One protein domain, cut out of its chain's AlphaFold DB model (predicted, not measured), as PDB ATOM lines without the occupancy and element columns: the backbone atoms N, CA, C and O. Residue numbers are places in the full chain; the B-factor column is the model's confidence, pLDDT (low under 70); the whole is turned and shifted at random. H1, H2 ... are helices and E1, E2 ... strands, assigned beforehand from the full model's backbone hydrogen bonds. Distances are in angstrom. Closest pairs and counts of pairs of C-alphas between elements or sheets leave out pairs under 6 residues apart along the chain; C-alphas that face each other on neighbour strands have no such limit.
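Overview. This is residues 13 to 66 of the 101 residues of the protein "Putative polyferredoxin" of Cronobacter sakazakii 696 (UniProt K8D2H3). Little of this domain is regular: a small antiparallel sheet, in the order E1 E2 E3, has the one-turn helix H1 beside E1, H2 packs on H1, and a long loop, residues 45 to 61, leads from H2 to E3. The 54 printed residues, of mixed class, run H1 E1 E2 H2 E3, with only 19 in named elements. The whole is compact, with a radius of gyration of the C-alphas of 10.7 A and spans of 29 by 25 by 18 A.

Arrangement. H1, residues 13 to 16, and E1, residues 22 to 24, have their closest C-alphas at Gly 14 and Ile 22, 4.8 A apart. E1 and E2, residues 28 to 31, form a hairpin, with N 23 and O 30 within hydrogen-bond range at 2.9 A. H2, residues 41 to 44, touches H1; the closest C-alphas, of Cys 13 and Cys 42, are 4.2 A apart. E3, residues 62 to 65, is antiparallel to E2, with N 29 to O 64 at 2.8 A. Both helices are too short for an O i to N i+4 pair.

Along the chain. H1 begins at C-alpha 13 (244.533, 244.954, 290.247). E2 measures 10.2 A, and E3, 10.3 A, ends at C-alpha 65 (236.730, 241.655, 305.153).

Size, cuts and confidence. The printed part has no cut. The link from H2 to E3 is long. Residues 56 to 57 have pLDDT under 70.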
ATOM      1  N   CYS A  13     245.525 243.997 290.725       96.69
ATOM      2  CA  CYS A  13     244.533 244.954 290.247       96.69
ATOM      3  C   CYS A  13     244.442 246.221 291.107       96.69
ATOM      4  O   CYS A  13     244.255 247.303 290.565       96.69
ATOM      5  N   GLY A  14     244.611 246.114 292.430       96.19
ATOM      6  CA  GLY A  14     244.624 247.282 293.313       96.19
ATOM      7  C   GLY A  14     245.855 248.164 293.108       96.19
ATOM      8  O   GLY A  14     245.743 249.380 293.179       96.19
ATOM      9  N   ARG A  15     247.015 247.566 292.801       96.50
ATOM     10  CA  ARG A  15     248.234 248.319 292.456       96.50
ATOM     11  C   ARG A  15     248.139 248.991 291.086       96.50
ATOM     12  O   ARG A  15     248.684 250.072 290.917       96.50
ATOM     13  N   ALA A  16     247.461 248.354 290.135       97.00
ATOM     14  CA  ALA A  16     247.263 248.896 288.793       97.00
ATOM     15  C   ALA A  16     246.173 249.981 288.730       97.00
ATOM     16  O   ALA A  16     246.150 250.781 287.806       97.00
ATOM     17  N   CYS A  17     245.253 250.024 289.698       96.69
ATOM     18  CA  CYS A  17     244.122 250.946 289.676       96.69
ATOM     19  C   CYS A  17     244.525 252.366 290.111       96.69
ATOM     20  O   CYS A  17     244.408 252.724 291.284       96.69
ATOM     21  N   ALA A  18     244.948 253.194 289.152       95.50
ATOM     22  CA  ALA A  18     245.360 254.581 289.389       95.50
ATOM     23  C   ALA A  18     244.243 255.459 289.986       95.50
ATOM     24  O   ALA A  18     244.494 256.293 290.854       95.50
ATOM     25  N   SER A  19     242.993 255.226 289.580       94.75
ATOM     26  CA  SER A  19     241.816 255.937 290.095       94.75
ATOM     27  C   SER A  19     241.442 255.567 291.538       94.75
ATOM     28  O   SER A  19     240.613 256.225 292.178       94.75
ATOM     29  N   GLY A  20     242.052 254.511 292.092       94.69
ATOM     30  CA  GLY A  20     241.770 254.029 293.442       94.69
ATOM     31  C   GLY A  20     240.375 253.416 293.595       94.69
ATOM     32  O   GLY A  20     239.878 253.307 294.719       94.69
ATOM     33  N   ALA A  21     239.737 253.020 292.490       95.19
ATOM     34  CA  ALA A  21     238.482 252.274 292.497       95.19
ATOM     35  C   ALA A  21     238.636 250.895 293.155       95.19
ATOM     36  O   ALA A  21     237.697 250.414 293.780       95.19
ATOM     37  N   ILE A  22     239.812 250.270 293.063       95.75
ATOM     38  CA  ILE A  22     240.128 248.995 293.713       95.75
ATOM     39  C   ILE A  22     241.231 249.227 294.737       95.75
ATOM     40  O   ILE A  22     242.320 249.674 294.387       95.75
ATOM     41  N   ARG A  23     240.982 248.872 295.999       95.81
ATOM     42  CA  ARG A  23     241.981 248.966 297.068       95.81
ATOM     43  C   ARG A  23     242.019 247.698 297.905       95.81
ATOM     44  O   ARG A  23     240.985 247.137 298.256       95.81
ATOM     45  N   PHE A  24     243.234 247.290 298.248       94.94
ATOM     46  CA  PHE A  24     243.503 246.231 299.211       94.94
ATOM     47  C   PHE A  24     244.140 246.876 300.436       94.94
ATOM     48  O   PHE A  24     245.199 247.491 300.324       94.94
ATOM     49  N   GLY A  25     243.465 246.777 301.574       91.88
ATOM     50  CA  GLY A  25     244.059 246.981 302.884       91.88
ATOM     51  C   GLY A  25     244.568 245.661 303.457       91.88
ATOM     52  O   GLY A  25     244.444 244.601 302.841       91.88
ATOM     53  N   GLU A  26     245.105 245.732 304.671       89.44
ATOM     54  CA  GLU A  26     245.577 244.550 305.398       89.44
ATOM     55  C   GLU A  26     244.424 243.579 305.692       89.44
ATOM     56  O   GLU A  26     244.541 242.382 305.467       89.44
ATOM     57  N   GLN A  27     243.279 244.089 306.151       93.44
ATOM     58  CA  GLN A  27     242.142 243.266 306.585       93.44
ATOM     59  C   GLN A  27     240.867 243.515 305.784       93.44
ATOM     60  O   GLN A  27     239.816 242.966 306.110       93.44
ATOM     61  N   ASP A  28     240.923 244.354 304.751       95.00
ATOM     62  CA  ASP A  28     239.753 244.629 303.934       95.00
ATOM     63  C   ASP A  28     240.086 244.881 302.468       95.00
ATOM     64  O   ASP A  28     241.181 245.290 302.090       95.00
ATOM     65  N   PHE A  29     239.101 244.595 301.633       95.81
ATOM     66  CA  PHE A  29     239.074 244.882 300.217       95.81
ATOM     67  C   PHE A  29     237.960 245.889 299.958       95.81
ATOM     68  O   PHE A  29     236.828 245.686 300.404       95.81
ATOM     69  N   THR A  30     238.261 246.935 299.194       95.94
ATOM     70  CA  THR A  30     237.288 247.953 298.799       95.94
ATOM     71  C   THR A  30     237.221 248.066 297.278       95.94
ATOM     72  O   THR A  30     238.247 248.211 296.611       95.94
ATOM     73  N   LEU A  31     236.002 248.042 296.739       94.12
ATOM     74  CA  LEU A  31     235.677 248.317 295.343       94.12
ATOM     75  C   LEU A  31     234.670 249.471 295.284       94.12
ATOM     76  O   LEU A  31     233.518 249.327 295.688       94.12
ATOM     77  N   ASN A  32     235.118 250.613 294.776       93.50
ATOM     78  CA  ASN A  32     234.317 251.804 294.538       93.50
ATOM     79  C   ASN A  32     234.177 252.037 293.032       93.50
ATOM     80  O   ASN A  32     235.011 252.695 292.412       93.50
ATOM     81  N   THR A  33     233.104 251.518 292.444       90.31
ATOM     82  CA  THR A  33     232.796 251.705 291.020       90.31
ATOM     83  C   THR A  33     232.520 253.158 290.647       90.31
ATOM     84  O   THR A  33     232.775 253.525 289.511       90.31
ATOM     85  N   GLY A  34     232.116 254.016 291.591       90.81
ATOM     86  CA  GLY A  34     231.978 255.458 291.350       90.81
ATOM     87  C   GLY A  34     233.306 256.193 291.139       90.81
ATOM     88  O   GLY A  34     233.305 257.335 290.698       90.81
ATOM     89  N   ARG A  35     234.444 255.555 291.443       92.19
ATOM     90  CA  ARG A  35     235.787 256.050 291.097       92.19
ATOM     91  C   ARG A  35     236.353 255.397 289.838       92.19
ATOM     92  O   ARG A  35     237.441 255.765 289.419       92.19
ATOM     93  N   CYS A  36     235.676 254.398 289.277       92.81
ATOM     94  CA  CYS A  36     236.169 253.685 288.111       92.81
ATOM     95  C   CYS A  36     235.997 254.557 286.865       92.81
ATOM     96  O   CYS A  36     234.887 254.948 286.530       92.81
ATOM     97  N   ASP A  37     237.095 254.813 286.166       92.12
ATOM     98  CA  ASP A  37     237.148 255.539 284.891       92.12
ATOM     99  C   ASP A  37     237.062 254.609 283.668       92.12
ATOM    100  O   ASP A  37     236.975 255.076 282.537       92.12
ATOM    101  N   GLY A  38     237.077 253.290 283.889       92.00
ATOM    102  CA  GLY A  38     236.969 252.290 282.830       92.00
ATOM    103  C   GLY A  38     238.280 251.999 282.096       92.00
ATOM    104  O   GLY A  38     238.231 251.381 281.039       92.00
ATOM    105  N   CYS A  39     239.443 252.382 282.644       94.75
ATOM    106  CA  CYS A  39     240.731 252.296 281.937       94.75
ATOM    107  C   CYS A  39     241.152 250.891 281.466       94.75
ATOM    108  O   CYS A  39     241.919 250.776 280.516       94.75
ATOM    109  N   GLY A  40     240.682 249.814 282.105       94.00
ATOM    110  CA  GLY A  40     241.055 248.447 281.711       94.00
ATOM    111  C   GLY A  40     242.195 247.815 282.501       94.00
ATOM    112  O   GLY A  40     242.270 246.587 282.558       94.00
ATOM    113  N   ASP A  41     243.037 248.603 283.171       96.25
ATOM    114  CA  ASP A  41     244.308 248.114 283.731       96.25
ATOM    115  C   ASP A  41     244.123 246.968 284.725       96.25
ATOM    116  O   ASP A  41     244.865 245.987 284.727       96.25
ATOM    117  N   CYS A  42     243.088 247.057 285.561       96.44
ATOM    118  CA  CYS A  42     242.791 246.035 286.552       96.44
ATOM    119  C   CYS A  42     242.424 244.679 285.928       96.44
ATOM    120  O   CYS A  42     242.793 243.647 286.489       96.44
ATOM    121  N   ALA A  43     241.727 244.681 284.787       95.75
ATOM    122  CA  ALA A  43     241.396 243.474 284.041       95.75
ATOM    123  C   ALA A  43     242.643 242.919 283.340       95.75
ATOM    124  O   ALA A  43     242.930 241.734 283.481       95.75
ATOM    125  N   ALA A  44     243.437 243.785 282.699       96.38
ATOM    126  CA  ALA A  44     244.648 243.396 281.975       96.38
ATOM    127  C   ALA A  44     245.704 242.709 282.862       96.38
ATOM    128  O   ALA A  44     246.376 241.780 282.422       96.38
ATOM    129  N   VAL A  45     245.848 243.130 284.125       96.94
ATOM    130  CA  VAL A  45     246.818 242.528 285.063       96.94
ATOM    131  C   VAL A  45     246.279 241.314 285.826       96.94
ATOM    132  O   VAL A  45     246.997 240.747 286.653       96.94
ATOM    133  N   CYS A  46     245.009 240.940 285.646       95.88
ATOM    134  CA  CYS A  46     244.403 239.856 286.409       95.88
ATOM    135  C   CYS A  46     244.770 238.496 285.789       95.88
ATOM    136  O   CYS A  46     244.232 238.151 284.746       95.88
ATOM    137  N   PRO A  47     245.586 237.645 286.442       92.75
ATOM    138  CA  PRO A  47     246.062 236.390 285.835       92.75
ATOM    139  C   PRO A  47     244.980 235.304 285.700       92.75
ATOM    140  O   PRO A  47     245.264 234.174 285.319       92.75
ATOM    141  N   VAL A  48     243.758 235.602 286.134       93.69
ATOM    142  CA  VAL A  48     242.646 234.653 286.264       93.69
ATOM    143  C   VAL A  48     241.331 235.232 285.752       93.69
ATOM    144  O   VAL A  48     240.269 234.673 286.036       93.69
ATOM    145  N   ASP A  49     241.405 236.381 285.075       94.62
ATOM    146  CA  ASP A  49     240.276 237.084 284.466       94.62
ATOM    147  C   ASP A  49     239.102 237.325 285.426       94.62
ATOM    148  O   ASP A  49     237.936 237.325 285.028       94.62
ATOM    149  N   ALA A  50     239.385 237.506 286.720       95.31
ATOM    150  CA  ALA A  50     238.364 237.681 287.755       95.31
ATOM    151  C   ALA A  50     237.679 239.056 287.701       95.31
ATOM    152  O   ALA A  50     236.760 239.308 288.477       95.31
ATOM    153  N   ILE A  51     238.128 239.963 286.833       94.31
ATOM    154  CA  ILE A  51     237.612 241.326 286.733       94.31
ATOM    155  C   ILE A  51     237.013 241.529 285.351       94.31
ATOM    156  O   ILE A  51     237.665 241.296 284.340       94.31
ATOM    157  N   THR A  52     235.781 242.022 285.328       90.88
ATOM    158  CA  THR A  52     235.079 242.422 284.108       90.88
ATOM    159  C   THR A  52     234.708 243.890 284.225       90.88
ATOM    160  O   THR A  52     234.187 244.307 285.261       90.88
ATOM    161  N   ILE A  53     234.959 244.680 283.190       88.69
ATOM    162  CA  ILE A  53     234.498 246.067 283.124       88.69
ATOM    163  C   ILE A  53     233.178 246.062 282.366       88.69
ATOM    164  O   ILE A  53     233.080 245.480 281.292       88.69
ATOM    165  N   THR A  54     232.153 246.640 282.976       81.25
ATOM    166  CA  THR A  54     230.812 246.745 282.405       81.25
ATOM    167  C   THR A  54     230.459 248.215 282.325       81.25
ATOM    168  O   THR A  54     230.660 248.940 283.300       81.25
ATOM    169  N   GLU A  55     229.932 248.634 281.186       72.12
ATOM    170  CA  GLU A  55     229.365 249.965 281.001       72.12
ATOM    171  C   GLU A  55     228.046 250.044 281.781       72.12
ATOM    172  O   GLU A  55     227.205 249.149 281.685       72.12
ATOM    173  N   GLY A  56     227.887 251.067 282.618       68.88
ATOM    174  CA  GLY A  56     226.703 251.224 283.457       68.88
ATOM    175  C   GLY A  56     226.918 252.212 284.596       68.88
ATOM    176  O   GLY A  56     228.025 252.714 284.802       68.88
ATOM    177  N   ASP A  57     225.843 252.489 285.329       65.81
ATOM    178  CA  ASP A  57     225.864 253.410 286.461       65.81
ATOM    179  C   ASP A  57     226.856 252.976 287.547       65.81
ATOM    180  O   ASP A  57     227.160 251.791 287.728       65.81
ATOM    181  N   ALA A  58     227.339 253.957 288.313       75.62
ATOM    182  CA  ALA A  58     228.181 253.713 289.472       75.62
ATOM    183  C   ALA A  58     227.474 252.754 290.446       75.62
ATOM    184  O   ALA A  58     226.547 253.130 291.162       75.62
ATOM    185  N   GLY A  59     227.937 251.503 290.483       77.69
ATOM    186  CA  GLY A  59     227.480 250.512 291.454       77.69
ATOM    187  C   GLY A  59     227.792 250.916 292.905       77.69
ATOM    188  O   GLY A  59     228.555 251.862 293.146       77.69
ATOM    189  N   PRO A  60     227.234 250.199 293.894       85.56
ATOM    190  CA  PRO A  60     227.459 250.502 295.301       85.56
ATOM    191  C   PRO A  60     228.932 250.326 295.693       85.56
ATOM    192  O   PRO A  60     229.650 249.487 295.147       85.56
ATOM    193  N   LEU A  61     229.365 251.077 296.710       90.19
ATOM    194  CA  LEU A  61     230.644 250.838 297.373       90.19
ATOM    195  C   LEU A  61     230.619 249.453 298.027       90.19
ATOM    196  O   LEU A  61     229.863 249.209 298.967       90.19
ATOM    197  N   ILE A  62     231.480 248.557 297.558       92.81
ATOM    198  CA  ILE A  62     231.638 247.221 298.125       92.81
ATOM    199  C   ILE A  62     232.853 247.242 299.042       92.81
ATOM    200  O   ILE A  62     233.961 247.543 298.602       92.81
ATOM    201  N   ARG A  63     232.662 246.863 300.306       95.25
ATOM    202  CA  ARG A  63     233.749 246.609 301.253       95.25
ATOM    203  C   ARG A  63     233.604 245.206 301.827       95.25
ATOM    204  O   ARG A  63     232.528 244.837 302.289       95.25
ATOM    205  N   ARG A  64     234.672 244.413 301.770       94.62
ATOM    206  CA  ARG A  64     234.708 243.025 302.250       94.62
ATOM    207  C   ARG A  64     235.868 242.837 303.210       94.62
ATOM    208  O   ARG A  64     236.946 243.364 302.959       94.62
ATOM    209  N   ALA A  65     235.650 242.076 304.274       95.50
ATOM    210  CA  ALA A  65     236.730 241.655 305.153       95.50
ATOM    211  C   ALA A  65     237.633 240.642 304.433       95.50
ATOM    212  O   ALA A  65     237.153 239.820 303.652       95.50
ATOM    213  N   LEU A  66     238.930 240.727 304.704       94.81
ATOM    214  CA  LEU A  66     239.937 239.764 304.286       94.81
ATOM    215  C   LEU A  66     240.477 239.064 305.524       94.81
ATOM    216  O   LEU A  66     240.748 239.687 306.553       94.81
TER     217      LEU A  66